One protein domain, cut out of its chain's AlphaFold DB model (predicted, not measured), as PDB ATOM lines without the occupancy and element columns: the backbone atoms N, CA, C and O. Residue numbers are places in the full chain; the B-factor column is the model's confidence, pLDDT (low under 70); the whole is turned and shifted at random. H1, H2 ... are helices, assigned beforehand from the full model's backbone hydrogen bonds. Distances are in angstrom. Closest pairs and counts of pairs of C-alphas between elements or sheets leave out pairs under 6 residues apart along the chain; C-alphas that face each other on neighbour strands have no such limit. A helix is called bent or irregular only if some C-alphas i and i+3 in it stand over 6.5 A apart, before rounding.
ATOM      1  N   GLN A 132     -28.115 -29.004  -7.235       81.50
ATOM      2  CA  GLN A 132     -27.533 -30.350  -7.343       81.50
ATOM      3  C   GLN A 132     -27.144 -30.696  -8.793       81.50
ATOM      4  O   GLN A 132     -26.095 -31.282  -9.048       81.50
ATOM      5  N   GLU A 133     -27.952 -30.252  -9.756       84.06
ATOM      6  CA  GLU A 133     -27.703 -30.441 -11.183       84.06
ATOM      7  C   GLU A 133     -26.444 -29.705 -11.680       84.06
ATOM      8  O   GLU A 133     -25.713 -30.205 -12.537       84.06
ATOM      9  N   GLU A 134     -26.155 -28.514 -11.153       87.25
ATOM     10  CA  GLU A 134     -24.952 -27.763 -11.512       87.25
ATOM     11  C   GLU A 134     -23.686 -28.415 -10.943       87.25
ATOM     12  O   GLU A 134     -22.693 -28.525 -11.669       87.25
ATOM     13  N   ILE A 135     -23.761 -28.954  -9.720       90.00
ATOM     14  CA  ILE A 135     -22.678 -29.743  -9.117       90.00
ATOM     15  C   ILE A 135     -22.368 -30.952 -10.006       90.00
ATOM     16  O   ILE A 135     -21.219 -31.149 -10.402       90.00
ATOM     17  N   GLU A 136     -23.390 -31.708 -10.415       92.69
ATOM     18  CA  GLU A 136     -23.212 -32.863 -11.301       92.69
ATOM     19  C   GLU A 136     -22.618 -32.478 -12.661       92.69
ATOM     20  O   GLU A 136     -21.736 -33.168 -13.184       92.69
ATOM     21  N   ARG A 137     -23.072 -31.369 -13.262       94.31
ATOM     22  CA  ARG A 137     -22.504 -30.872 -14.528       94.31
ATOM     23  C   ARG A 137     -21.036 -30.488 -14.364       94.31
ATOM     24  O   ARG A 137     -20.219 -30.808 -15.234       94.31
ATOM     25  N   ARG A 138     -20.681 -29.844 -13.253       94.31
ATOM     26  CA  ARG A 138     -19.301 -29.456 -12.951       94.31
ATOM     27  C   ARG A 138     -18.415 -30.671 -12.701       94.31
ATOM     28  O   ARG A 138     -17.289 -30.702 -13.194       94.31
ATOM     29  N   GLU A 139     -18.911 -31.679 -11.993       96.00
ATOM     30  CA  GLU A 139     -18.181 -32.926 -11.752       96.00
ATOM     31  C   GLU A 139     -17.913 -33.690 -13.048       96.00
ATOM     32  O   GLU A 139     -16.768 -34.090 -13.284       96.00
ATOM     33  N   LYS A 140     -18.921 -33.809 -13.924       96.31
ATOM     34  CA  LYS A 140     -18.787 -34.411 -15.264       96.31
ATOM     35  C   LYS A 140     -17.771 -33.657 -16.116       96.31
ATOM     36  O   LYS A 140     -16.884 -34.258 -16.721       96.31
ATOM     37  N   PHE A 141     -17.852 -32.327 -16.130       96.94
ATOM     38  CA  PHE A 141     -16.876 -31.506 -16.841       96.94
ATOM     39  C   PHE A 141     -15.463 -31.714 -16.288       96.94
ATOM     40  O   PHE A 141     -14.525 -31.919 -17.058       96.94
ATOM     41  N   LYS A 142     -15.304 -31.707 -14.961       97.19
ATOM     42  CA  LYS A 142     -14.010 -31.908 -14.305       97.19
ATOM     43  C   LYS A 142     -13.414 -33.266 -14.663       97.19
ATOM     44  O   LYS A 142     -12.228 -33.319 -14.976       97.19
ATOM     45  N   THR A 143     -14.206 -34.336 -14.650       97.06
ATOM     46  CA  THR A 143     -13.725 -35.675 -15.028       97.06
ATOM     47  C   THR A 143     -13.284 -35.715 -16.484       97.06
ATOM     48  O   THR A 143     -12.151 -36.102 -16.760       97.06
ATOM     49  N   VAL A 144     -14.118 -35.245 -17.414       97.19
ATOM     50  CA  VAL A 144     -13.780 -35.227 -18.848       97.19
ATOM     51  C   VAL A 144     -12.539 -34.374 -19.122       97.19
ATOM     52  O   VAL A 144     -11.648 -34.787 -19.864       97.19
ATOM     53  N   TYR A 145     -12.450 -33.198 -18.503       97.25
ATOM     54  CA  TYR A 145     -11.320 -32.294 -18.674       97.25
ATOM     55  C   TYR A 145     -10.020 -32.883 -18.113       97.25
ATOM     56  O   TYR A 145      -8.996 -32.857 -18.792       97.25
ATOM     57  N   MET A 146     -10.060 -33.461 -16.908       96.81
ATOM     58  CA  MET A 146      -8.893 -34.114 -16.306       96.81
ATOM     59  C   MET A 146      -8.441 -35.321 -17.125       96.81
ATOM     60  O   MET A 146      -7.250 -35.445 -17.390       96.81
ATOM     61  N   ASN A 147      -9.368 -36.154 -17.602       96.00
ATOM     62  CA  ASN A 147      -9.032 -37.287 -18.464       96.00
ATOM     63  C   ASN A 147      -8.330 -36.820 -19.744       96.00
ATOM     64  O   ASN A 147      -7.308 -37.382 -20.118       96.00
ATOM     65  N   LYS A 148      -8.809 -35.734 -20.361       95.62
ATOM     66  CA  LYS A 148      -8.194 -35.167 -21.566       95.62
ATOM     67  C   LYS A 148      -6.811 -34.558 -21.307       95.62
ATOM     68  O   LYS A 148      -5.939 -34.637 -22.169       95.62
ATOM     69  N   LEU A 149      -6.590 -33.967 -20.130       94.06
ATOM     70  CA  LEU A 149      -5.257 -33.519 -19.711       94.06
ATOM     71  C   LEU A 149      -4.308 -34.700 -19.503       94.06
ATOM     72  O   LEU A 149      -3.167 -34.641 -19.951       94.06
ATOM     73  N   VAL A 150      -4.771 -35.770 -18.856       94.19
ATOM     74  CA  VAL A 150      -3.970 -36.983 -18.636       94.19
ATOM     75  C   VAL A 150      -3.666 -37.686 -19.958       94.19
ATOM     76  O   VAL A 150      -2.547 -38.139 -20.149       94.19
ATOM     77  N   GLU A 151      -4.599 -37.728 -20.902       93.62
ATOM     78  CA  GLU A 151      -4.360 -38.297 -22.231       93.62
ATOM     79  C   GLU A 151      -3.337 -37.473 -23.031       93.62
ATOM     80  O   GLU A 151      -2.435 -38.033 -23.650       93.62
ATOM     81  N   GLY A 152      -3.429 -36.138 -22.976       92.38
ATOM     82  CA  GLY A 152      -2.510 -35.248 -23.690       92.38
ATOM     83  C   GLY A 152      -1.108 -35.163 -23.079       92.38
ATOM     84  O   GLY A 152      -0.130 -35.079 -23.816       92.38
ATOM     85  N   PHE A 153      -1.001 -35.191 -21.748       89.50
ATOM     86  CA  PHE A 153       0.261 -34.963 -21.032       89.50
ATOM     87  C   PHE A 153       0.800 -36.188 -20.293       89.50
ATOM     88  O   PHE A 153       1.948 -36.160 -19.866       89.50
ATOM     89  N   GLY A 154       0.036 -37.267 -20.128       89.69
ATOM     90  CA  GLY A 154       0.431 -38.418 -19.306       89.69
ATOM     91  C   GLY A 154       1.732 -39.059 -19.777       89.69
ATOM     92  O   GLY A 154       2.657 -39.229 -18.988       89.69
ATOM     93  N   GLY A 155       1.853 -39.311 -21.083       87.81
ATOM     94  CA  GLY A 155       3.084 -39.854 -21.661       87.81
ATOM     95  C   GLY A 155       4.261 -38.869 -21.665       87.81
ATOM     96  O   GLY A 155       5.412 -39.293 -21.621       87.81
ATOM     97  N   GLU A 156       4.009 -37.558 -21.711       86.88
ATOM     98  CA  GLU A 156       5.068 -36.539 -21.657       86.88
ATOM     99  C   GLU A 156       5.565 -36.310 -20.224       86.88
ATOM    100  O   GLU A 156       6.762 -36.141 -20.013       86.88
ATOM    101  N   LEU A 157       4.677 -36.388 -19.228       83.00
ATOM    102  CA  LEU A 157       5.030 -36.372 -17.809       83.00
ATOM    103  C   LEU A 157       5.817 -37.618 -17.402       83.00
ATOM    104  O   LEU A 157       6.746 -37.492 -16.607       83.00
ATOM    105  N   GLU A 158       5.488 -38.793 -17.950       83.06
ATOM    106  CA  GLU A 158       6.275 -40.014 -17.731       83.06
ATOM    107  C   GLU A 158       7.695 -39.837 -18.285       83.06
ATOM    108  O   GLU A 158       8.667 -40.015 -17.557       83.06
ATOM    109  N   LYS A 159       7.831 -39.328 -19.517       85.25
ATOM    110  CA  LYS A 159       9.141 -38.996 -20.105       85.25
ATOM    111  C   LYS A 159       9.889 -37.944 -19.297       85.25
ATOM    112  O   LYS A 159      11.095 -38.056 -19.128       85.25
ATOM    113  N   LEU A 160       9.210 -36.909 -18.802       80.81
ATOM    114  CA  LEU A 160       9.846 -35.879 -17.981       80.81
ATOM    115  C   LEU A 160      10.288 -36.444 -16.627       80.81
ATOM    116  O   LEU A 160      11.334 -36.050 -16.135       80.81
ATOM    117  N   ARG A 161       9.545 -37.395 -16.049       78.56
ATOM    118  CA  ARG A 161       9.937 -38.111 -14.828       78.56
ATOM    119  C   ARG A 161      11.134 -39.032 -15.064       78.56
ATOM    120  O   ARG A 161      12.023 -39.075 -14.222       78.56
ATOM    121  N   GLU A 162      11.152 -39.766 -16.171       82.00
ATOM    122  CA  GLU A 162      12.270 -40.641 -16.551       82.00
ATOM    123  C   GLU A 162      13.533 -39.833 -16.862       82.00
ATOM    124  O   GLU A 162      14.635 -40.209 -16.463       82.00
ATOM    125  N   ASN A 163      13.357 -38.697 -17.537       79.12
ATOM    126  CA  ASN A 163      14.447 -37.827 -17.954       79.12
ATOM    127  C   ASN A 163      14.909 -36.869 -16.861       79.12
ATOM    128  O   ASN A 163      15.984 -36.301 -17.028       79.12
ATOM    129  N   ASP A 164      14.131 -36.648 -15.794       74.56
ATOM    130  CA  ASP A 164      14.529 -35.792 -14.680       74.56
ATOM    131  C   ASP A 164      15.373 -36.588 -13.671       74.56
ATOM    132  O   ASP A 164      14.836 -37.263 -12.781       74.56
ATOM    133  N   PRO A 165      16.716 -36.477 -13.715       69.44
ATOM    134  CA  PRO A 165      17.588 -37.184 -12.786       69.44
ATOM    135  C   PRO A 165      17.429 -36.628 -11.359       69.44
ATOM    136  O   PRO A 165      17.910 -37.226 -10.392       69.44
ATOM    137  N   ALA A 166      16.750 -35.480 -11.202       67.94
ATOM    138  CA  ALA A 166      16.452 -34.850  -9.926       67.94
ATOM    139  C   ALA A 166      15.257 -35.476  -9.186       67.94
ATOM    140  O   ALA A 166      15.137 -35.254  -7.982       67.94
ATOM    141  N   MET A 167      14.405 -36.268  -9.844       66.12
ATOM    142  CA  MET A 167      13.223 -36.905  -9.236       66.12
ATOM    143  C   MET A 167      13.305 -38.438  -9.217       66.12
ATOM    144  O   MET A 167      12.294 -39.138  -9.186       66.12
ATOM    145  N   GLY A 168      14.521 -38.987  -9.164       75.50
ATOM    146  CA  GLY A 168      14.717 -40.421  -8.958       75.50
ATOM    147  C   GLY A 168      14.159 -40.921  -7.607       75.50
ATOM    148  O   GLY A 168      14.103 -40.153  -6.638       75.50
ATOM    149  N   PRO A 169      13.828 -42.225  -7.476       74.00
ATOM    150  CA  PRO A 169      13.179 -42.801  -6.289       74.00
ATOM    151  C   PRO A 169      13.899 -42.491  -4.971       74.00
ATOM    152  O   PRO A 169      13.269 -42.221  -3.954       74.00
ATOM    153  N   LYS A 170      15.239 -42.472  -4.991       77.75
ATOM    154  CA  LYS A 170      16.070 -42.156  -3.818       77.75
ATOM    155  C   LYS A 170      15.914 -40.704  -3.357       77.75
ATOM    156  O   LYS A 170      15.889 -40.443  -2.159       77.75
ATOM    157  N   ARG A 171      15.806 -39.754  -4.291       76.75
ATOM    158  CA  ARG A 171      15.613 -38.334  -3.964       76.75
ATOM    159  C   ARG A 171      14.169 -38.047  -3.565       76.75
ATOM    160  O   ARG A 171      13.958 -37.265  -2.643       76.75
ATOM    161  N   LEU A 172      13.204 -38.726  -4.186       82.56
ATOM    162  CA  LEU A 172      11.809 -38.711  -3.745       82.56
ATOM    163  C   LEU A 172      11.690 -39.210  -2.297       82.56
ATOM    164  O   LEU A 172      11.090 -38.528  -1.474       82.56
ATOM    165  N   GLN A 173      12.333 -40.335  -1.965       84.69
ATOM    166  CA  GLN A 173      12.381 -40.857  -0.597       84.69
ATOM    167  C   GLN A 173      13.009 -39.845   0.371       84.69
ATOM    168  O   GLN A 173      12.425 -39.552   1.405       84.69
ATOM    169  N   LEU A 174      14.137 -39.227   0.006       82.50
ATOM    170  CA  LEU A 174      14.782 -38.196   0.828       82.50
ATOM    171  C   LEU A 174      13.878 -36.969   1.060       82.50
ATOM    172  O   LEU A 174      13.884 -36.384   2.145       82.50
ATOM    173  N   LEU A 175      13.109 -36.560   0.048       85.94
ATOM    174  CA  LEU A 175      12.131 -35.473   0.145       85.94
ATOM    175  C   LEU A 175      10.965 -35.851   1.060       85.94
ATOM    176  O   LEU A 175      10.586 -35.041   1.905       85.94
ATOM    177  N   ILE A 176      10.441 -37.073   0.928       89.00
ATOM    178  CA  ILE A 176       9.403 -37.629   1.807       89.00
ATOM    179  C   ILE A 176       9.906 -37.665   3.250       89.00
ATOM    180  O   ILE A 176       9.224 -37.165   4.140       89.00
ATOM    181  N   ASP A 177      11.119 -38.163   3.478       86.88
ATOM    182  CA  ASP A 177      11.725 -38.227   4.807       86.88
ATOM    183  C   ASP A 177      11.953 -36.812   5.373       86.88
ATOM    184  O   ASP A 177      11.694 -36.558   6.548       86.88
ATOM    185  N   SER A 178      12.352 -35.843   4.544       86.56
ATOM    186  CA  SER A 178      12.522 -34.437   4.956       86.56
ATOM    187  C   SER A 178      11.195 -33.747   5.305       86.56
ATOM    188  O   SER A 178      11.149 -32.924   6.227       86.56
ATOM    189  N   LEU A 179      10.118 -34.099   4.593       85.00
ATOM    190  CA  LEU A 179       8.742 -33.665   4.856       85.00
ATOM    191  C   LEU A 179       8.189 -34.296   6.137       85.00
ATOM    192  O   LEU A 179       7.663 -33.577   6.985       85.00
ATOM    193  N   ALA A 180       8.357 -35.607   6.311       82.69
ATOM    194  CA  ALA A 180       7.926 -36.343   7.499       82.69
ATOM    195  C   ALA A 180       8.660 -35.872   8.764       82.69
ATOM    196  O   ALA A 180       8.080 -35.819   9.846       82.69
ATOM    197  N   VAL A 181       9.922 -35.460   8.620       81.75
ATOM    198  CA  VAL A 181      10.731 -34.878   9.702       81.75
ATOM    199  C   VAL A 181      10.358 -33.406   9.983       81.75
ATOM    200  O   VAL A 181      10.865 -32.812  10.933       81.75
ATOM    201  N   GLY A 182       9.441 -32.800   9.216       63.97
ATOM    202  CA  GLY A 182       8.857 -31.490   9.528       63.97
ATOM    203  C   GLY A 182       9.826 -30.308   9.398       63.97
ATOM    204  O   GLY A 182       9.585 -29.246   9.968       63.97
TER     205      GLY A 182
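AT A GLANCE: This is residues 132 to 182 of the 189 residues of a protein of Cryptococcus depauperatus CBS 7841 (UniProt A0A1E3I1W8). What shape is this? It is a flat, open hook: a long helical arm, H1a, a shorter arm, H1b, and helix H2 turned back beyond a tight link, with the space between H1a and H2 empty. What makes it up? The printed part has 51 residues with two named helices, H1 then H2, and is all helix. It is extended, with a radius of gyration of the C-alphas of 17.1 A and spans of 45 by 29 by 9 A.

IN THESE COORDINATES: Where is H1? By its hydrogen bonds residues 132 to 163 were assigned as one helix, H1, but it is bent: C-alphas 152 and 155 are 7.5 A apart. Arm H1a, residues 132 to 152, begins at C-alpha 132 (-27.533, -30.350, -7.343) and measures 30.3 A; H1b, residues 155 to 163, measures 12.1 A. Where is H2? Residues 169 to 180, 16.1 A, ending at C-alpha 180 (7.926, -36.343, 7.499), form H2.

HOW THE PARTS SIT: How do the arms stand? H1a and H1b stand at a steep tilt of 53 degrees. Where is H2? It is apart from both arms. Every O i to N i+4 pair in H1a, H1b and H2 is within hydrogen-bond range.

THE WHOLE: How long is it? The C-alphas farthest apart, of Gln 132 and Pro 165, are 46.0 A apart. Is it unbroken? The printed part has no cut; pLDDT is under 70 at residues 165 to 167 and 182.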